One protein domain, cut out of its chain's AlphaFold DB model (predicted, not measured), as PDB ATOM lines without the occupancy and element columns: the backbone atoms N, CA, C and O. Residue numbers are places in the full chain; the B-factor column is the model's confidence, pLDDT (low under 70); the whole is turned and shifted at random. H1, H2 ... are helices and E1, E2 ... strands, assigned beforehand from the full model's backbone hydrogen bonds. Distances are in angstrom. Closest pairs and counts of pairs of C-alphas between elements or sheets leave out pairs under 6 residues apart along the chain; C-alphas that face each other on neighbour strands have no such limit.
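Overview. This is residues 285 to 342, 356 to 391 and 562 to 606 of the 666 residues of an uncharacterized protein of Phlebotomus papatasi (UniProt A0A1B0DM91). The printed part is a long, loose rod of short helices strung out with few contacts, with the long helix H4 making one end and the unnamed tail of residues 592 to 606 lying at the other. Between them is a small ribbon of two antiparallel strands, E1 and E2, with H1 in the loop that joins them, and the beginnings of H2 and H6 come together near the open end of this ribbon; residues 356 to 363 of H4 stick out free. The printed part has 139 residues with six named helices and two named strands, in the order E1, H1, E2, H2, H3, H4, H5, H6, and its class is mostly helix. The sheet has the order E1, E2 and is antiparallel. The whole is loose, with a radius of gyration of the C-alphas of 19.3 A, and it spans 73 by 28 by 25 A.

Arrangement. E1, residues 285 to 289, and E2, residues 309 to 314, are antiparallel neighbours, with 152 degrees between their directions. The C-alphas of Glu 286 and Ser 312 face each other at 4.5 A, and within hydrogen-bond range are N 287 and O 311 at 2.8 A and N 313 and O 285 at 2.8 A. Between the two strands along the chain comes H1, residues 294 to 301, which touches no helix. H2, residues 319 to 329, and H6, residues 584 to 591, are close but not clearly touching; their closest C-alphas are those of Val 319 and Phe 584, 6.1 A apart, and their lines are about perpendicular at 76 degrees. Phe 584 is also in the closest pairs of H6 with the strands: its C-alpha is 7.7 A from that of Val 285 in E1 and 7.1 A from that of Pro 314 in E2. H3, residues 333 to 340, and H4, residues 356 to 373, only just touch, with 3 pairs of C-alphas within 8 A. The closest C-alphas of this pair are those of Cys 338 and Lys 368, 6.6 A apart; H4 touches H3 with residues 368 to 372 alone. H3 and H4 stand at a steep tilt of 54 degrees and run opposite ways. H2 and H3 are apart. H5, residues 564 to 572, is apart from H2, H4 and H6, among others. In H1, H2, H3, H4, H5 and H6 every O i to N i+4 pair is within hydrogen-bond range.

Along the chain. E1 begins at C-alpha 285, at (-35.598, -51.662, 10.829), and ends at residue 289. H1 follows at residues 294 to 301, then E2 at residues 309 to 314, 16.1 A long from first to last C-alpha. H2, residues 319 to 329, measures 15.5 A, and H3 comes at residues 333 to 340. H4, the longest helix, runs 25.7 A from C-alpha 356 at (-42.235, 1.101, 28.283) to C-alpha 373. H5 holds residues 564 to 572 and is 12.6 A long. H6 begins at residue 584 and ends at C-alpha 591, at (-38.855, -49.463, 0.179).

Size, cuts and confidence. The two C-alphas farthest apart are those of Cys 356 and Ala 598, 73.4 A. Residues 343 to 355 are not printed, and C-alphas 342 and 356 are 17.9 A apart across this cut; residues 392 to 561 are not printed either, with 7.2 A between C-alphas 391 and 562. Of the links printed whole, H5 to H6 is long, with 11 residues. Residues 374 to 391 hold no named element. The mean pLDDT of the printed part is 79.8, and 25 residues are under 70, among them residues 339 to 342 and 592 to 606.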
ATOM      1  N   VAL A 285     -36.335 -52.075  12.030       90.69
ATOM      2  CA  VAL A 285     -35.598 -51.662  10.829       90.69
ATOM      3  C   VAL A 285     -34.545 -50.628  11.194       90.69
ATOM      4  O   VAL A 285     -34.718 -49.873  12.152       90.69
ATOM      5  N   GLU A 286     -33.454 -50.577  10.437       92.00
ATOM      6  CA  GLU A 286     -32.541 -49.440  10.502       92.00
ATOM      7  C   GLU A 286     -33.030 -48.315   9.582       92.00
ATOM      8  O   GLU A 286     -33.394 -48.541   8.430       92.00
ATOM      9  N   VAL A 287     -33.021 -47.095  10.111       90.31
ATOM     10  CA  VAL A 287     -33.371 -45.862   9.412       90.31
ATOM     11  C   VAL A 287     -32.132 -44.975   9.385       90.31
ATOM     12  O   VAL A 287     -31.635 -44.571  10.439       90.31
ATOM     13  N   SER A 288     -31.638 -44.663   8.188       91.50
ATOM     14  CA  SER A 288     -30.552 -43.708   7.969       91.50
ATOM     15  C   SER A 288     -31.097 -42.402   7.386       91.50
ATOM     16  O   SER A 288     -31.819 -42.390   6.393       91.50
ATOM     17  N   LEU A 289     -30.750 -41.284   8.022       91.94
ATOM     18  CA  LEU A 289     -31.043 -39.931   7.559       91.94
ATOM     19  C   LEU A 289     -29.733 -39.265   7.139       91.94
ATOM     20  O   LEU A 289     -28.750 -39.276   7.885       91.94
ATOM     21  N   VAL A 290     -29.737 -38.674   5.947       91.81
ATOM     22  CA  VAL A 290     -28.625 -37.908   5.372       91.81
ATOM     23  C   VAL A 290     -29.158 -36.592   4.794       91.81
ATOM     24  O   VAL A 290     -30.323 -36.550   4.391       91.81
ATOM     25  N   PRO A 291     -28.354 -35.517   4.726       92.81
ATOM     26  CA  PRO A 291     -28.784 -34.265   4.110       92.81
ATOM     27  C   PRO A 291     -29.059 -34.433   2.615       92.81
ATOM     28  O   PRO A 291     -28.268 -35.053   1.907       92.81
ATOM     29  N   ALA A 292     -30.149 -33.835   2.130       90.25
ATOM     30  CA  ALA A 292     -30.496 -33.840   0.708       90.25
ATOM     31  C   ALA A 292     -29.613 -32.892  -0.131       90.25
ATOM     32  O   ALA A 292     -29.390 -33.139  -1.313       90.25
ATOM     33  N   ASN A 293     -29.112 -31.809   0.472       91.19
ATOM     34  CA  ASN A 293     -28.258 -30.804  -0.164       91.19
ATOM     35  C   ASN A 293     -27.259 -30.193   0.846       91.19
ATOM     36  O   ASN A 293     -27.344 -30.432   2.055       91.19
ATOM     37  N   MET A 294     -26.318 -29.380   0.350       92.81
ATOM     38  CA  MET A 294     -25.301 -28.724   1.188       92.81
ATOM     39  C   MET A 294     -25.889 -27.681   2.152       92.81
ATOM     40  O   MET A 294     -25.368 -27.526   3.251       92.81
ATOM     41  N   GLU A 295     -27.004 -27.027   1.802       91.12
ATOM     42  CA  GLU A 295     -27.739 -26.129   2.711       91.12
ATOM     43  C   GLU A 295     -28.241 -26.884   3.954       91.12
ATOM     44  O   GLU A 295     -28.016 -26.450   5.083       91.12
ATOM     45  N   SER A 296     -28.853 -28.058   3.761       90.75
ATOM     46  CA  SER A 296     -29.333 -28.918   4.851       90.75
ATOM     47  C   SER A 296     -28.187 -29.421   5.730       90.75
ATOM     48  O   SER A 296     -28.337 -29.502   6.947       90.75
ATOM     49  N   TRP A 297     -27.033 -29.740   5.130       93.06
ATOM     50  CA  TRP A 297     -25.827 -30.104   5.878       93.06
ATOM     51  C   TRP A 297     -25.325 -28.915   6.710       93.06
ATOM     52  O   TRP A 297     -25.178 -29.041   7.925       93.06
ATOM     53  N   GLY A 298     -25.156 -27.744   6.086       92.19
ATOM     54  CA  GLY A 298     -24.659 -26.528   6.731       92.19
ATOM     55  C   GLY A 298     -25.557 -26.028   7.864       92.19
ATOM     56  O   GLY A 298     -25.052 -25.688   8.931       92.19
ATOM     57  N   ARG A 299     -26.886 -26.065   7.687       89.25
ATOM     58  CA  ARG A 299     -27.879 -25.689   8.717       89.25
ATOM     59  C   ARG A 299     -27.797 -26.555   9.976       89.25
ATOM     60  O   ARG A 299     -28.093 -26.074  11.066       89.25
ATOM     61  N   VAL A 300     -27.446 -27.832   9.839       91.00
ATOM     62  CA  VAL A 300     -27.306 -28.748  10.982       91.00
ATOM     63  C   VAL A 300     -25.894 -28.676  11.576       91.00
ATOM     64  O   VAL A 300     -25.733 -28.734  12.796       91.00
ATOM     65  N   GLN A 301     -24.879 -28.452  10.740       90.69
ATOM     66  CA  GLN A 301     -23.503 -28.237  11.182       90.69
ATOM     67  C   GLN A 301     -23.343 -26.926  11.978       90.69
ATOM     68  O   GLN A 301     -22.623 -26.910  12.974       90.69
ATOM     69  N   SER A 302     -24.049 -25.848  11.612       89.69
ATOM     70  CA  SER A 302     -23.967 -24.537  12.288       89.69
ATOM     71  C   SER A 302     -24.545 -24.513  13.710       89.69
ATOM     72  O   SER A 302     -24.254 -23.601  14.478       89.69
ATOM     73  N   ILE A 303     -25.316 -25.536  14.093       90.00
ATOM     74  CA  ILE A 303     -25.775 -25.770  15.473       90.00
ATOM     75  C   ILE A 303     -24.966 -26.869  16.190       90.00
ATOM     76  O   ILE A 303     -25.439 -27.413  17.191       90.00
ATOM     77  N   ALA A 304     -23.784 -27.217  15.666       90.88
ATOM     78  CA  ALA A 304     -22.880 -28.254  16.174       90.88
ATOM     79  C   ALA A 304     -23.553 -29.628  16.385       90.88
ATOM     80  O   ALA A 304     -23.268 -30.346  17.344       90.88
ATOM     81  N   GLN A 305     -24.478 -30.005  15.497       89.19
ATOM     82  CA  GLN A 305     -25.141 -31.311  15.513       89.19
ATOM     83  C   GLN A 305     -24.658 -32.178  14.351       89.19
ATOM     84  O   GLN A 305     -24.393 -31.678  13.266       89.19
ATOM     85  N   ASN A 306     -24.599 -33.499  14.551       88.94
ATOM     86  CA  ASN A 306     -24.276 -34.421  13.460       88.94
ATOM     87  C   ASN A 306     -25.425 -34.433  12.419       88.94
ATOM     88  O   ASN A 306     -26.556 -34.776  12.790       88.94
ATOM     89  N   PRO A 307     -25.158 -34.097  11.139       88.19
ATOM     90  CA  PRO A 307     -26.158 -34.082  10.069       88.19
ATOM     91  C   PRO A 307     -26.506 -35.470   9.511       88.19
ATOM     92  O   PRO A 307     -27.438 -35.593   8.719       88.19
ATOM     93  N   ARG A 308     -25.775 -36.522   9.900       91.25
ATOM     94  CA  ARG A 308     -26.065 -37.920   9.551       91.25
ATOM     95  C   ARG A 308     -26.567 -38.651  10.794       91.25
ATOM     96  O   ARG A 308     -25.910 -38.635  11.833       91.25
ATOM     97  N   VAL A 309     -27.720 -39.309  10.699       91.00
ATOM     98  CA  VAL A 309     -28.340 -40.033  11.825       91.00
ATOM     99  C   VAL A 309     -28.655 -41.460  11.402       91.00
ATOM    100  O   VAL A 309     -29.194 -41.680  10.324       91.00
ATOM    101  N   ARG A 310     -28.345 -42.432  12.263       92.62
ATOM    102  CA  ARG A 310     -28.790 -43.827  12.153       92.62
ATOM    103  C   ARG A 310     -29.609 -44.171  13.393       92.62
ATOM    104  O   ARG A 310     -29.235 -43.771  14.494       92.62
ATOM    105  N   ALA A 311     -30.722 -44.878  13.223       90.25
ATOM    106  CA  ALA A 311     -31.579 -45.314  14.323       90.25
ATOM    107  C   ALA A 311     -32.224 -46.673  14.021       90.25
ATOM    108  O   ALA A 311     -32.745 -46.884  12.928       90.25
ATOM    109  N   SER A 312     -32.251 -47.575  15.005       93.94
ATOM    110  CA  SER A 312     -33.053 -48.803  14.939       93.94
ATOM    111  C   SER A 312     -34.465 -48.525  15.456       93.94
ATOM    112  O   SER A 312     -34.629 -48.173  16.627       93.94
ATOM    113  N   VAL A 313     -35.487 -48.704  14.620       92.69
ATOM    114  CA  VAL A 313     -36.878 -48.319  14.909       92.69
ATOM    115  C   VAL A 313     -37.827 -49.514  14.709       92.69
ATOM    116  O   VAL A 313     -37.743 -50.175  13.676       92.69
ATOM    117  N   PRO A 314     -38.741 -49.821  15.654       93.62
ATOM    118  CA  PRO A 314     -39.791 -50.821  15.443       93.62
ATOM    119  C   PRO A 314     -40.761 -50.414  14.329       93.62
ATOM    120  O   PRO A 314     -41.149 -49.245  14.255       93.62
ATOM    121  N   LEU A 315     -41.213 -51.376  13.514       89.75
ATOM    122  CA  LEU A 315     -42.118 -51.123  12.379       89.75
ATOM    123  C   LEU A 315     -43.377 -50.339  12.782       89.75
ATOM    124  O   LEU A 315     -43.826 -49.458  12.056       89.75
ATOM    125  N   GLN A 316     -43.932 -50.628  13.958       89.75
ATOM    126  CA  GLN A 316     -45.192 -50.065  14.449       89.75
ATOM    127  C   GLN A 316     -45.080 -48.593  14.887       89.75
ATOM    128  O   GLN A 316     -46.099 -47.959  15.170       89.75
ATOM    129  N   LYS A 317     -43.869 -48.021  14.987       92.00
ATOM    130  CA  LYS A 317     -43.706 -46.596  15.318       92.00
ATOM    131  C   LYS A 317     -44.098 -45.731  14.114       92.00
ATOM    132  O   LYS A 317     -43.798 -46.056  12.967       92.00
ATOM    133  N   ARG A 318     -44.745 -44.594  14.388       93.69
ATOM    134  CA  ARG A 318     -45.096 -43.598  13.365       93.69
ATOM    135  C   ARG A 318     -43.863 -42.835  12.896       93.69
ATOM    136  O   ARG A 318     -43.043 -42.417  13.714       93.69
ATOM    137  N   VAL A 319     -43.795 -42.555  11.599       92.06
ATOM    138  CA  VAL A 319     -42.737 -41.734  10.983       92.06
ATOM    139  C   VAL A 319     -42.742 -40.316  11.575       92.06
ATOM    140  O   VAL A 319     -41.687 -39.760  11.882       92.06
ATOM    141  N   LEU A 320     -43.936 -39.798  11.894       93.06
ATOM    142  CA  LEU A 320     -44.158 -38.552  12.638       93.06
ATOM    143  C   LEU A 320     -43.340 -38.438  13.939       93.06
ATOM    144  O   LEU A 320     -42.913 -37.340  14.292       93.06
ATOM    145  N   SER A 321     -43.103 -39.541  14.660       92.06
ATOM    146  CA  SER A 321     -42.337 -39.517  15.914       92.06
ATOM    147  C   SER A 321     -40.863 -39.172  15.682       92.06
ATOM    148  O   SER A 321     -40.293 -38.393  16.444       92.06
ATOM    149  N   VAL A 322     -40.259 -39.691  14.607       91.19
ATOM    150  CA  VAL A 322     -38.870 -39.376  14.233       91.19
ATOM    151  C   VAL A 322     -38.778 -37.969  13.638       91.19
ATOM    152  O   VAL A 322     -37.873 -37.221  13.994       91.19
ATOM    153  N   LEU A 323     -39.752 -37.565  12.820       91.94
ATOM    154  CA  LEU A 323     -39.842 -36.204  12.274       91.94
ATOM    155  C   LEU A 323     -39.918 -35.136  13.376       91.94
ATOM    156  O   LEU A 323     -39.158 -34.172  13.337       91.94
ATOM    157  N   LYS A 324     -40.768 -35.324  14.397       91.56
ATOM    158  CA  LYS A 324     -40.841 -34.413  15.555       91.56
ATOM    159  C   LYS A 324     -39.539 -34.383  16.361       91.56
ATOM    160  O   LYS A 324     -39.108 -33.307  16.770       91.56
ATOM    161  N   LEU A 325     -38.891 -35.537  16.557       91.25
ATOM    162  CA  LEU A 325     -37.594 -35.612  17.235       91.25
ATOM    163  C   LEU A 325     -36.517 -34.819  16.479       91.25
ATOM    164  O   LEU A 325     -35.786 -34.047  17.099       91.25
ATOM    165  N   MET A 326     -36.443 -34.958  15.152       91.25
ATOM    166  CA  MET A 326     -35.470 -34.228  14.334       91.25
ATOM    167  C   MET A 326     -35.789 -32.730  14.233       91.25
ATOM    168  O   MET A 326     -34.864 -31.932  14.336       91.25
ATOM    169  N   GLN A 327     -37.065 -32.330  14.123       90.25
ATOM    170  CA  GLN A 327     -37.463 -30.912  14.156       90.25
ATOM    171  C   GLN A 327     -36.997 -30.244  15.457       90.25
ATOM    172  O   GLN A 327     -36.377 -29.187  15.415       90.25
ATOM    173  N   ASN A 328     -37.213 -30.891  16.607       87.81
ATOM    174  CA  ASN A 328     -36.765 -30.367  17.899       87.81
ATOM    175  C   ASN A 328     -35.229 -30.362  18.031       87.81
ATOM    176  O   ASN A 328     -34.659 -29.382  18.515       87.81
ATOM    177  N   LYS A 329     -34.551 -31.430  17.587       88.69
ATOM    178  CA  LYS A 329     -33.084 -31.567  17.660       88.69
ATOM    179  C   LYS A 329     -32.354 -30.548  16.778       88.69
ATOM    180  O   LYS A 329     -31.361 -29.961  17.210       88.69
ATOM    181  N   TRP A 330     -32.844 -30.328  15.559       89.81
ATOM    182  CA  TRP A 330     -32.226 -29.463  14.549       89.81
ATOM    183  C   TRP A 330     -32.885 -28.074  14.420       89.81
ATOM    184  O   TRP A 330     -32.720 -27.377  13.417       89.81
ATOM    185  N   ARG A 331     -33.607 -27.651  15.464       85.81
ATOM    186  CA  ARG A 331     -34.134 -26.290  15.648       85.81
ATOM    187  C   ARG A 331     -32.994 -25.265  15.758       85.81
ATOM    188  O   ARG A 331     -31.942 -25.588  16.314       85.81
ATOM    189  N   SER A 332     -33.186 -24.035  15.262       81.25
ATOM    190  CA  SER A 332     -32.140 -22.997  15.337       81.25
ATOM    191  C   SER A 332     -31.875 -22.549  16.780       81.25
ATOM    192  O   SER A 332     -32.736 -22.667  17.660       81.25
ATOM    193  N   GLN A 333     -30.674 -22.023  17.033       78.06
ATOM    194  CA  GLN A 333     -30.301 -21.546  18.365       78.06
ATOM    195  C   GLN A 333     -31.167 -20.358  18.812       78.06
ATOM    196  O   GLN A 333     -31.566 -20.313  19.972       78.06
ATOM    197  N   GLU A 334     -31.532 -19.458  17.897       76.31
ATOM    198  CA  GLU A 334     -32.403 -18.307  18.170       76.31
ATOM    199  C   GLU A 334     -33.773 -18.758  18.682       76.31
ATOM    200  O   GLU A 334     -34.221 -18.298  19.729       76.31
ATOM    201  N   ILE A 335     -34.407 -19.728  18.011       76.12
ATOM    202  CA  ILE A 335     -35.719 -20.256  18.414       76.12
ATOM    203  C   ILE A 335     -35.613 -20.995  19.761       76.12
ATOM    204  O   ILE A 335     -36.515 -20.888  20.598       76.12
ATOM    205  N   ARG A 336     -34.500 -21.697  20.030       78.06
ATOM    206  CA  ARG A 336     -34.240 -22.319  21.344       78.06
ATOM    207  C   ARG A 336     -34.080 -21.280  22.462       78.06
ATOM    208  O   ARG A 336     -34.669 -21.458  23.526       78.06
ATOM    209  N   LEU A 337     -33.346 -20.191  22.229       75.19
ATOM    210  CA  LEU A 337     -33.181 -19.094  23.194       75.19
ATOM    211  C   LEU A 337     -34.501 -18.340  23.416       75.19
ATOM    212  O   LEU A 337     -34.945 -18.189  24.551       75.19
ATOM    213  N   CYS A 338     -35.193 -17.978  22.338       70.62
ATOM    214  CA  CYS A 338     -36.507 -17.337  22.364       70.62
ATOM    215  C   CYS A 338     -37.565 -18.190  23.099       70.62
ATOM    216  O   CYS A 338     -38.463 -17.663  23.761       70.62
ATOM    217  N   SER A 339     -37.436 -19.521  23.053       65.50
ATOM    218  CA  SER A 339     -38.250 -20.440  23.859       65.50
ATOM    219  C   SER A 339     -37.918 -20.359  25.357       65.50
ATOM    220  O   SER A 339     -38.843 -20.257  26.159       65.50
ATOM    221  N   ARG A 340     -36.630 -20.359  25.739       64.69
ATOM    222  CA  ARG A 340     -36.176 -20.360  27.150       64.69
ATOM    223  C   ARG A 340     -36.370 -19.017  27.863       64.69
ATOM    224  O   ARG A 340     -36.701 -19.011  29.043       64.69
ATOM    225  N   ASN A 341     -36.227 -17.893  27.158       57.09
ATOM    226  CA  ASN A 341     -36.252 -16.545  27.750       57.09
ATOM    227  C   ASN A 341     -37.609 -16.128  28.357       57.09
ATOM    228  O   ASN A 341     -37.680 -15.105  29.032       57.09
ATOM    229  N   VAL A 342     -38.682 -16.904  28.151       51.97
ATOM    230  CA  VAL A 342     -39.978 -16.692  28.826       51.97
ATOM    231  C   VAL A 342     -39.978 -17.235  30.260       51.97
ATOM    232  O   VAL A 342     -40.670 -16.691  31.113       51.97
ATOM    233  N   CYS A 356     -43.410   1.397  29.109       67.25
ATOM    234  CA  CYS A 356     -42.235   1.101  28.283       67.25
ATOM    235  C   CYS A 356     -41.839  -0.383  28.378       67.25
ATOM    236  O   CYS A 356     -41.559  -1.006  27.355       67.25
ATOM    237  N   LYS A 357     -41.900  -0.979  29.581       71.88
ATOM    238  CA  LYS A 357     -41.691  -2.427  29.753       71.88
ATOM    239  C   LYS A 357     -42.761  -3.248  29.026       71.88
ATOM    240  O   LYS A 357     -42.411  -4.211  28.353       71.88
ATOM    241  N   LEU A 358     -44.031  -2.848  29.114       73.75
ATOM    242  CA  LEU A 358     -45.140  -3.550  28.461       73.75
ATOM    243  C   LEU A 358     -45.043  -3.497  26.926       73.75
ATOM    244  O   LEU A 358     -45.187  -4.531  26.282       73.75
ATOM    245  N   MET A 359     -44.725  -2.335  26.342       74.50
ATOM    246  CA  MET A 359     -44.480  -2.213  24.896       74.50
ATOM    247  C   MET A 359     -43.301  -3.081  24.442       74.50
ATOM    248  O   MET A 359     -43.418  -3.811  23.461       74.50
ATOM    249  N   GLN A 360     -42.183  -3.052  25.174       73.25
ATOM    250  CA  GLN A 360     -41.005  -3.853  24.832       73.25
ATOM    251  C   GLN A 360     -41.279  -5.363  24.948       73.25
ATOM    252  O   GLN A 360     -40.810  -6.132  24.112       73.25
ATOM    253  N   GLN A 361     -42.081  -5.788  25.929       75.62
ATOM    254  CA  GLN A 361     -42.527  -7.177  26.068       75.62
ATOM    255  C   GLN A 361     -43.501  -7.586  24.952       75.62
ATOM    256  O   GLN A 361     -43.393  -8.690  24.422       75.62
ATOM    257  N   HIS A 362     -44.427  -6.707  24.556       76.75
ATOM    258  CA  HIS A 362     -45.351  -6.955  23.447       76.75
ATOM    259  C   HIS A 362     -44.593  -7.143  22.127       76.75
ATOM    260  O   HIS A 362     -44.756  -8.176  21.488       76.75
ATOM    261  N   GLN A 363     -43.673  -6.233  21.795       75.69
ATOM    262  CA  GLN A 363     -42.877  -6.312  20.569       75.69
ATOM    263  C   GLN A 363     -41.918  -7.520  20.561       75.69
ATOM    264  O   GLN A 363     -41.720  -8.148  19.524       75.69
ATOM    265  N   GLN A 364     -41.370  -7.918  21.719       73.81
ATOM    266  CA  GLN A 364     -40.627  -9.181  21.852       73.81
ATOM    267  C   GLN A 364     -41.518 -10.417  21.643       73.81
ATOM    268  O   GLN A 364     -41.058 -11.407  21.075       73.81
ATOM    269  N   ASN A 365     -42.784 -10.375  22.072       77.25
ATOM    270  CA  ASN A 365     -43.745 -11.455  21.849       77.25
ATOM    271  C   ASN A 365     -44.212 -11.533  20.386       77.25
ATOM    272  O   ASN A 365     -44.369 -12.638  19.873       77.25
ATOM    273  N   GLU A 366     -44.383 -10.402  19.698       77.75
ATOM    274  CA  GLU A 366     -44.690 -10.374  18.260       77.75
ATOM    275  C   GLU A 366     -43.529 -10.937  17.437       77.75
ATOM    276  O   GLU A 366     -43.722 -11.916  16.717       77.75
ATOM    277  N   LEU A 367     -42.304 -10.433  17.639       74.19
ATOM    278  CA  LEU A 367     -41.095 -10.968  16.994       74.19
ATOM    279  C   LEU A 367     -40.872 -12.456  17.313       74.19
ATOM    280  O   LEU A 367     -40.363 -13.199  16.479       74.19
ATOM    281  N   LYS A 368     -41.276 -12.924  18.502       69.81
ATOM    282  CA  LYS A 368     -41.266 -14.350  18.861       69.81
ATOM    283  C   LYS A 368     -42.282 -15.161  18.058       69.81
ATOM    284  O   LYS A 368     -41.932 -16.229  17.561       69.81
ATOM    285  N   VAL A 369     -43.527 -14.695  17.953       72.38
ATOM    286  CA  VAL A 369     -44.568 -15.361  17.152       72.38
ATOM    287  C   VAL A 369     -44.149 -15.389  15.683       72.38
ATOM    288  O   VAL A 369     -44.260 -16.433  15.045       72.38
ATOM    289  N   GLU A 370     -43.572 -14.302  15.175       75.44
ATOM    290  CA  GLU A 370     -43.001 -14.229  13.832       75.44
ATOM    291  C   GLU A 370     -41.854 -15.235  13.637       75.44
ATOM    292  O   GLU A 370     -41.928 -16.047  12.718       75.44
ATOM    293  N   LEU A 371     -40.859 -15.298  14.536       71.38
ATOM    294  CA  LEU A 371     -39.763 -16.283  14.452       71.38
ATOM    295  C   LEU A 371     -40.249 -17.739  14.516       71.38
ATOM    296  O   LEU A 371     -39.676 -18.611  13.862       71.38
ATOM    297  N   MET A 372     -41.279 -18.019  15.318       68.31
ATOM    298  CA  MET A 372     -41.846 -19.365  15.452       68.31
ATOM    299  C   MET A 372     -42.726 -19.746  14.253       68.31
ATOM    300  O   MET A 372     -42.737 -20.913  13.867       68.31
ATOM    301  N   ASN A 373     -43.397 -18.781  13.618       67.75
ATOM    302  CA  ASN A 373     -44.126 -18.977  12.360       67.75
ATOM    303  C   ASN A 373     -43.176 -19.086  11.151       67.75
ATOM    304  O   ASN A 373     -43.448 -19.838  10.217       67.75
ATOM    305  N   ALA A 374     -42.042 -18.383  11.184       65.62
ATOM    306  CA  ALA A 374     -40.977 -18.440  10.183       65.62
ATOM    307  C   ALA A 374     -40.070 -19.683  10.316       65.62
ATOM    308  O   ALA A 374     -39.137 -19.861   9.522       65.62
ATOM    309  N   GLU A 375     -40.320 -20.573  11.286       75.00
ATOM    310  CA  GLU A 375     -39.567 -21.817  11.427       75.00
ATOM    311  C   GLU A 375     -39.843 -22.759  10.245       75.00
ATOM    312  O   GLU A 375     -40.773 -23.567  10.259       75.00
ATOM    313  N   LYS A 376     -38.975 -22.696   9.226       79.88
ATOM    314  CA  LYS A 376     -38.958 -23.649   8.109       79.88
ATOM    315  C   LYS A 376     -38.984 -25.088   8.647       79.88
ATOM    316  O   LYS A 376     -38.012 -25.548   9.258       79.88
ATOM    317  N   LEU A 377     -40.096 -25.784   8.400       87.25
ATOM    318  CA  LEU A 377     -40.267 -27.199   8.720       87.25
ATOM    319  C   LEU A 377     -39.237 -28.037   7.961       87.25
ATOM    320  O   LEU A 377     -38.986 -27.812   6.777       87.25
ATOM    321  N   LEU A 378     -38.676 -29.038   8.631       89.38
ATOM    322  CA  LEU A 378     -37.817 -30.021   7.984       89.38
ATOM    323  C   LEU A 378     -38.653 -30.911   7.057       89.38
ATOM    324  O   LEU A 378     -39.665 -31.476   7.482       89.38
ATOM    325  N   CYS A 379     -38.199 -31.064   5.813       91.50
ATOM    326  CA  CYS A 379     -38.724 -32.048   4.875       91.50
ATOM    327  C   CYS A 379     -37.758 -33.235   4.768       91.50
ATOM    328  O   CYS A 379     -36.550 -33.053   4.610       91.50
ATOM    329  N   PHE A 380     -38.297 -34.448   4.840       91.38
ATOM    330  CA  PHE A 380     -37.572 -35.706   4.707       91.38
ATOM    331  C   PHE A 380     -38.112 -36.438   3.482       91.38
ATOM    332  O   PHE A 380     -39.285 -36.793   3.455       91.38
ATOM    333  N   ALA A 381     -37.276 -36.677   2.476       91.25
ATOM    334  CA  ALA A 381     -37.662 -37.376   1.251       91.25
ATOM    335  C   ALA A 381     -36.824 -38.654   1.069       91.25
ATOM    336  O   ALA A 381     -35.673 -38.696   1.518       91.25
ATOM    337  N   PRO A 382     -37.353 -39.700   0.406       90.19
ATOM    338  CA  PRO A 382     -36.526 -40.803  -0.069       90.19
ATOM    339  C   PRO A 382     -35.519 -40.290  -1.122       90.19
ATOM    340  O   PRO A 382     -35.811 -39.317  -1.822       90.19
ATOM    341  N   PRO A 383     -34.351 -40.937  -1.295       87.25
ATOM    342  CA  PRO A 383     -33.414 -40.573  -2.356       87.25
ATOM    343  C   PRO A 383     -34.088 -40.558  -3.739       87.25
ATOM    344  O   PRO A 383     -34.883 -41.436  -4.065       87.25
ATOM    345  N   ALA A 384     -33.752 -39.580  -4.584       80.50
ATOM    346  CA  ALA A 384     -34.517 -39.275  -5.805       80.50
ATOM    347  C   ALA A 384     -34.631 -40.427  -6.834       80.50
ATOM    348  O   ALA A 384     -35.515 -40.403  -7.689       80.50
ATOM    349  N   LYS A 385     -33.749 -41.434  -6.760       80.25
ATOM    350  CA  LYS A 385     -33.743 -42.627  -7.631       80.25
ATOM    351  C   LYS A 385     -34.379 -43.873  -6.988       80.25
ATOM    352  O   LYS A 385     -34.325 -44.946  -7.582       80.25
ATOM    353  N   THR A 386     -34.957 -43.768  -5.793       83.94
ATOM    354  CA  THR A 386     -35.500 -44.925  -5.066       83.94
ATOM    355  C   THR A 386     -36.804 -45.431  -5.686       83.94
ATOM    356  O   THR A 386     -37.742 -44.667  -5.927       83.94
ATOM    357  N   VAL A 387     -36.884 -46.746  -5.906       82.94
ATOM    358  CA  VAL A 387     -38.113 -47.429  -6.332       82.94
ATOM    359  C   VAL A 387     -39.096 -47.476  -5.160       82.94
ATOM    360  O   VAL A 387     -38.749 -47.918  -4.072       82.94
ATOM    361  N   ILE A 388     -40.330 -47.023  -5.395       84.12
ATOM    362  CA  ILE A 388     -41.437 -47.121  -4.434       84.12
ATOM    363  C   ILE A 388     -42.335 -48.264  -4.896       84.12
ATOM    364  O   ILE A 388     -43.059 -48.134  -5.889       84.12
ATOM    365  N   HIS A 389     -42.285 -49.386  -4.188       79.88
ATOM    366  CA  HIS A 389     -43.139 -50.531  -4.462       79.88
ATOM    367  C   HIS A 389     -44.587 -50.213  -4.065       79.88
ATOM    368  O   HIS A 389     -44.858 -49.672  -2.994       79.88
ATOM    369  N   ARG A 390     -45.541 -50.555  -4.941       77.25
ATOM    370  CA  ARG A 390     -46.985 -50.436  -4.684       77.25
ATOM    371  C   ARG A 390     -47.532 -51.817  -4.310       77.25
ATOM    372  O   ARG A 390     -47.905 -52.558  -5.220       77.25
ATOM    373  N   PRO A 391     -47.576 -52.205  -3.019       69.06
ATOM    374  CA  PRO A 391     -48.093 -53.510  -2.621       69.06
ATOM    375  C   PRO A 391     -49.545 -53.671  -3.094       69.06
ATOM    376  O   PRO A 391     -50.424 -52.867  -2.771       69.06
ATOM    377  N   ILE A 562     -51.827 -48.384  -2.317       73.75
ATOM    378  CA  ILE A 562     -51.257 -47.042  -2.346       73.75
ATOM    379  C   ILE A 562     -51.534 -46.440  -3.720       73.75
ATOM    380  O   ILE A 562     -51.158 -47.013  -4.745       73.75
ATOM    381  N   SER A 563     -52.224 -45.300  -3.747       75.06
ATOM    382  CA  SER A 563     -52.564 -44.612  -4.994       75.06
ATOM    383  C   SER A 563     -51.350 -43.906  -5.609       75.06
ATOM    384  O   SER A 563     -50.371 -43.594  -4.928       75.06
ATOM    385  N   GLU A 564     -51.445 -43.609  -6.908       77.69
ATOM    386  CA  GLU A 564     -50.483 -42.786  -7.659       77.69
ATOM    387  C   GLU A 564     -50.144 -41.481  -6.915       77.69
ATOM    388  O   GLU A 564     -48.980 -41.136  -6.737       77.69
ATOM    389  N   GLU A 565     -51.182 -40.815  -6.404       77.88
ATOM    390  CA  GLU A 565     -51.123 -39.549  -5.672       77.88
ATOM    391  C   GLU A 565     -50.394 -39.661  -4.322       77.88
ATOM    392  O   GLU A 565     -49.649 -38.758  -3.945       77.88
ATOM    393  N   VAL A 566     -50.553 -40.775  -3.599       76.94
ATOM    394  CA  VAL A 566     -49.781 -41.010  -2.366       76.94
ATOM    395  C   VAL A 566     -48.313 -41.282  -2.706       76.94
ATOM    396  O   VAL A 566     -47.430 -40.723  -2.063       76.94
ATOM    397  N   VAL A 567     -48.027 -42.045  -3.769       81.31
ATOM    398  CA  VAL A 567     -46.646 -42.254  -4.245       81.31
ATOM    399  C   VAL A 567     -45.997 -40.952  -4.735       81.31
ATOM    400  O   VAL A 567     -44.797 -40.766  -4.533       81.31
ATOM    401  N   ARG A 568     -46.764 -40.023  -5.319       81.75
ATOM    402  CA  ARG A 568     -46.291 -38.676  -5.676       81.75
ATOM    403  C   ARG A 568     -45.893 -37.876  -4.430       81.75
ATOM    404  O   ARG A 568     -44.744 -37.455  -4.332       81.75
ATOM    405  N   LYS A 569     -46.783 -37.777  -3.438       80.50
ATOM    406  CA  LYS A 569     -46.511 -37.102  -2.150       80.50
ATOM    407  C   LYS A 569     -45.310 -37.688  -1.402       80.50
ATOM    408  O   LYS A 569     -44.539 -36.954  -0.799       80.50
ATOM    409  N   ILE A 570     -45.108 -39.001  -1.488       84.31
ATOM    410  CA  ILE A 570     -43.937 -39.685  -0.920       84.31
ATOM    411  C   ILE A 570     -42.624 -39.242  -1.587       84.31
ATOM    412  O   ILE A 570     -41.611 -39.147  -0.901       84.31
ATOM    413  N   LYS A 571     -42.622 -38.946  -2.895       85.38
ATOM    414  CA  LYS A 571     -41.444 -38.392  -3.591       85.38
ATOM    415  C   LYS A 571     -41.202 -36.916  -3.270       85.38
ATOM    416  O   LYS A 571     -40.053 -36.499  -3.221       85.38
ATOM    417  N   GLU A 572     -42.269 -36.148  -3.058       85.94
ATOM    418  CA  GLU A 572     -42.211 -34.732  -2.652       85.94
ATOM    419  C   GLU A 572     -41.707 -34.564  -1.207       85.94
ATOM    420  O   GLU A 572     -41.060 -33.568  -0.884       85.94
ATOM    421  N   GLY A 573     -41.935 -35.574  -0.364       87.88
ATOM    422  CA  GLY A 573     -41.347 -35.699   0.963       87.88
ATOM    423  C   GLY A 573     -42.271 -35.298   2.113       87.88
ATOM    424  O   GLY A 573     -43.355 -34.726   1.954       87.88
ATOM    425  N   TRP A 574     -41.825 -35.649   3.315       90.75
ATOM    426  CA  TRP A 574     -42.605 -35.582   4.539       90.75
ATOM    427  C   TRP A 574     -42.100 -34.499   5.490       90.75
ATOM    428  O   TRP A 574     -40.936 -34.480   5.883       90.75
ATOM    429  N   THR A 575     -43.017 -33.650   5.932       91.38
ATOM    430  CA  THR A 575     -42.876 -32.716   7.049       91.38
ATOM    431  C   THR A 575     -43.702 -33.212   8.236       91.38
ATOM    432  O   THR A 575     -44.545 -34.104   8.108       91.38
ATOM    433  N   VAL A 576     -43.527 -32.587   9.404       88.56
ATOM    434  CA  VAL A 576     -44.338 -32.854  10.610       88.56
ATOM    435  C   VAL A 576     -45.855 -32.731  10.350       88.56
ATOM    436  O   VAL A 576     -46.638 -33.373  11.048       88.56
ATOM    437  N   ASN A 577     -46.271 -31.971   9.329       88.19
ATOM    438  CA  ASN A 577     -47.678 -31.665   9.054       88.19
ATOM    439  C   ASN A 577     -48.332 -32.560   7.981       88.19
ATOM    440  O   ASN A 577     -49.548 -32.723   8.015       88.19
ATOM    441  N   ASN A 578     -47.576 -33.142   7.036       88.69
ATOM    442  CA  ASN A 578     -48.143 -33.897   5.897       88.69
ATOM    443  C   ASN A 578     -47.918 -35.426   5.951       88.69
ATOM    444  O   ASN A 578     -48.444 -36.142   5.104       88.69
ATOM    445  N   VAL A 579     -47.155 -35.941   6.925       85.25
ATOM    446  CA  VAL A 579     -46.780 -37.371   7.024       85.25
ATOM    447  C   VAL A 579     -47.936 -38.311   7.426       85.25
ATOM    448  O   VAL A 579     -47.793 -39.533   7.377       85.25
ATOM    449  N   CYS A 580     -49.090 -37.754   7.810       84.38
ATOM    450  CA  CYS A 580     -50.277 -38.488   8.263       84.38
ATOM    451  C   CYS A 580     -49.956 -39.488   9.401       84.38
ATOM    452  O   CYS A 580     -49.184 -39.185  10.315       84.38
ATOM    453  N   ASP A 581     -50.589 -40.661   9.398       84.81
ATOM    454  CA  ASP A 581     -50.469 -41.715  10.408       84.81
ATOM    455  C   ASP A 581     -49.454 -42.821  10.053       84.81
ATOM    456  O   ASP A 581     -49.307 -43.772  10.824       84.81
ATOM    457  N   MET A 582     -48.724 -42.651   8.943       88.12
ATOM    458  CA  MET A 582     -47.773 -43.606   8.361       88.12
ATOM    459  C   MET A 582     -46.718 -44.115   9.359       88.12
ATOM    460  O   MET A 582     -46.163 -43.364  10.174       88.12
ATOM    461  N   THR A 583     -46.398 -45.404   9.255       91.69
ATOM    462  CA  THR A 583     -45.463 -46.141  10.114       91.69
ATOM    463  C   THR A 583     -44.193 -46.577   9.380       91.69
ATOM    464  O   THR A 583     -44.119 -46.567   8.148       91.69
ATOM    465  N   PHE A 584     -43.176 -47.000  10.134       90.31
ATOM    466  CA  PHE A 584     -41.983 -47.624   9.551       90.31
ATOM    467  C   PHE A 584     -42.273 -48.999   8.924       90.31
ATOM    468  O   PHE A 584     -41.519 -49.430   8.058       90.31
ATOM    469  N   GLY A 585     -43.387 -49.646   9.282       87.62
ATOM    470  CA  GLY A 585     -43.947 -50.803   8.581       87.62
ATOM    471  C   GLY A 585     -44.352 -50.474   7.149       87.62
ATOM    472  O   GLY A 585     -43.919 -51.151   6.219       87.62
ATOM    473  N   ASP A 586     -45.106 -49.390   6.961       85.81
ATOM    474  CA  ASP A 586     -45.541 -48.944   5.632       85.81
ATOM    475  C   ASP A 586     -44.335 -48.557   4.762       85.81
ATOM    476  O   ASP A 586     -44.235 -48.980   3.609       85.81
ATOM    477  N   LEU A 587     -43.365 -47.828   5.337       87.44
ATOM    478  CA  LEU A 587     -42.089 -47.540   4.672       87.44
ATOM    479  C   LEU A 587     -41.335 -48.825   4.299       87.44
ATOM    480  O   LEU A 587     -40.862 -48.940   3.171       87.44
ATOM    481  N   TYR A 588     -41.239 -49.807   5.197       86.38
ATOM    482  CA  TYR A 588     -40.525 -51.054   4.914       86.38
ATOM    483  C   TYR A 588     -41.187 -51.875   3.797       86.38
ATOM    484  O   TYR A 588     -40.481 -52.449   2.975       86.38
ATOM    485  N   VAL A 589     -42.518 -51.884   3.689       83.50
ATOM    486  CA  VAL A 589     -43.217 -52.557   2.574       83.50
ATOM    487  C   VAL A 589     -43.086 -51.777   1.252       83.50
ATOM    488  O   VAL A 589     -43.104 -52.382   0.182       83.50
ATOM    489  N   MET A 590     -42.917 -50.451   1.296       83.69
ATOM    490  CA  MET A 590     -42.709 -49.617   0.100       83.69
ATOM    491  C   MET A 590     -41.263 -49.586  -0.415       83.69
ATOM    492  O   MET A 590     -41.059 -49.424  -1.618       83.69
ATOM    493  N   PHE A 591     -40.276 -49.694   0.477       83.25
ATOM    494  CA  PHE A 591     -38.855 -49.463   0.179       83.25
ATOM    495  C   PHE A 591     -37.942 -50.662   0.476       83.25
ATOM    496  O   PHE A 591     -36.772 -50.651   0.093       83.25
ATOM    497  N   GLY A 592     -38.433 -51.680   1.185       65.56
ATOM    498  CA  GLY A 592     -37.646 -52.840   1.586       65.56
ATOM    499  C   GLY A 592     -37.324 -53.761   0.411       65.56
ATOM    500  O   GLY A 592     -38.197 -54.144  -0.364       65.56
ATOM    501  N   SER A 593     -36.070 -54.201   0.336       54.34
ATOM    502  CA  SER A 593     -35.522 -55.102  -0.689       54.34
ATOM    503  C   SER A 593     -36.036 -56.555  -0.622       54.34
ATOM    504  O   SER A 593     -35.420 -57.457  -1.180       54.34
ATOM    505  N   PHE A 594     -37.170 -56.794   0.044       48.84
ATOM    506  CA  PHE A 594     -37.759 -58.120   0.273       48.84
ATOM    507  C   PHE A 594     -38.808 -58.533  -0.775       48.84
ATOM    508  O   PHE A 594     -39.487 -59.544  -0.607       48.84
ATOM    509  N   ILE A 595     -38.951 -57.756  -1.853       48.81
ATOM    510  CA  ILE A 595     -39.843 -58.043  -2.981       48.81
ATOM    511  C   ILE A 595     -38.982 -58.514  -4.166       48.81
ATOM    512  O   ILE A 595     -38.577 -57.685  -4.988       48.81
ATOM    513  N   PRO A 596     -38.669 -59.822  -4.291       39.94
ATOM    514  CA  PRO A 596     -38.151 -60.350  -5.547       39.94
ATOM    515  C   PRO A 596     -39.198 -60.104  -6.642       39.94
ATOM    516  O   PRO A 596     -40.402 -60.223  -6.408       39.94
ATOM    517  N   SER A 597     -38.748 -59.739  -7.843       37.03
ATOM    518  CA  SER A 597     -39.534 -59.053  -8.887       37.03
ATOM    519  C   SER A 597     -40.664 -59.865  -9.554       37.03
ATOM    520  O   SER A 597     -41.161 -59.477 -10.610       37.03
ATOM    521  N   ALA A 598     -41.099 -60.961  -8.931       41.50
ATOM    522  CA  ALA A 598     -42.168 -61.845  -9.384       41.50
ATOM    523  C   ALA A 598     -43.217 -62.195  -8.302       41.50
ATOM    524  O   ALA A 598     -44.171 -62.897  -8.625       41.50
ATOM    525  N   THR A 599     -43.101 -61.733  -7.044       44.81
ATOM    526  CA  THR A 599     -44.118 -62.016  -6.002       44.81
ATOM    527  C   THR A 599     -45.415 -61.238  -6.254       44.81
ATOM    528  O   THR A 599     -45.386 -60.004  -6.182       44.81
ATOM    529  N   PRO A 600     -46.561 -61.897  -6.510       45.88
ATOM    530  CA  PRO A 600     -47.801 -61.187  -6.812       45.88
ATOM    531  C   PRO A 600     -48.586 -60.796  -5.531       45.88
ATOM    532  O   PRO A 600     -48.280 -61.291  -4.448       45.88
ATOM    533  N   PRO A 601     -49.573 -59.881  -5.636       46.75
ATOM    534  CA  PRO A 601     -50.420 -59.313  -4.576       46.75
ATOM    535  C   PRO A 601     -50.567 -60.039  -3.219       46.75
ATOM    536  O   PRO A 601     -51.045 -61.168  -3.136       46.75
ATOM    537  N   MET A 602     -50.279 -59.307  -2.135       50.06
ATOM    538  CA  MET A 602     -50.408 -59.753  -0.742       50.06
ATOM    539  C   MET A 602     -51.854 -59.665  -0.212       50.06
ATOM    540  O   MET A 602     -52.741 -59.087  -0.840       50.06
ATOM    541  N   SER A 603     -52.082 -60.168   1.006       42.50
ATOM    542  CA  SER A 603     -53.378 -60.073   1.693       42.50
ATOM    543  C   SER A 603     -53.316 -59.176   2.944       42.50
ATOM    544  O   SER A 603     -52.555 -59.490   3.863       42.50
ATOM    545  N   PRO A 604     -54.123 -58.095   3.045       40.78
ATOM    546  CA  PRO A 604     -54.153 -57.154   4.174       40.78
ATOM    547  C   PRO A 604     -54.245 -57.772   5.571       40.78
ATOM    548  O   PRO A 604     -53.736 -57.196   6.528       40.78
ATOM    549  N   MET A 605     -54.862 -58.950   5.703       39.91
ATOM    550  CA  MET A 605     -54.988 -59.651   6.987       39.91
ATOM    551  C   MET A 605     -53.661 -60.194   7.549       39.91
ATOM    552  O   MET A 605     -53.665 -60.720   8.658       39.91
ATOM    553  N   ARG A 606     -52.540 -60.078   6.822       48.44
ATOM    554  CA  ARG A 606     -51.213 -60.534   7.270       48.44
ATOM    555  C   ARG A 606     -50.312 -59.469   7.895       48.44
ATOM    556  O   ARG A 606     -49.209 -59.808   8.314       48.44
TER     557      ARG A 606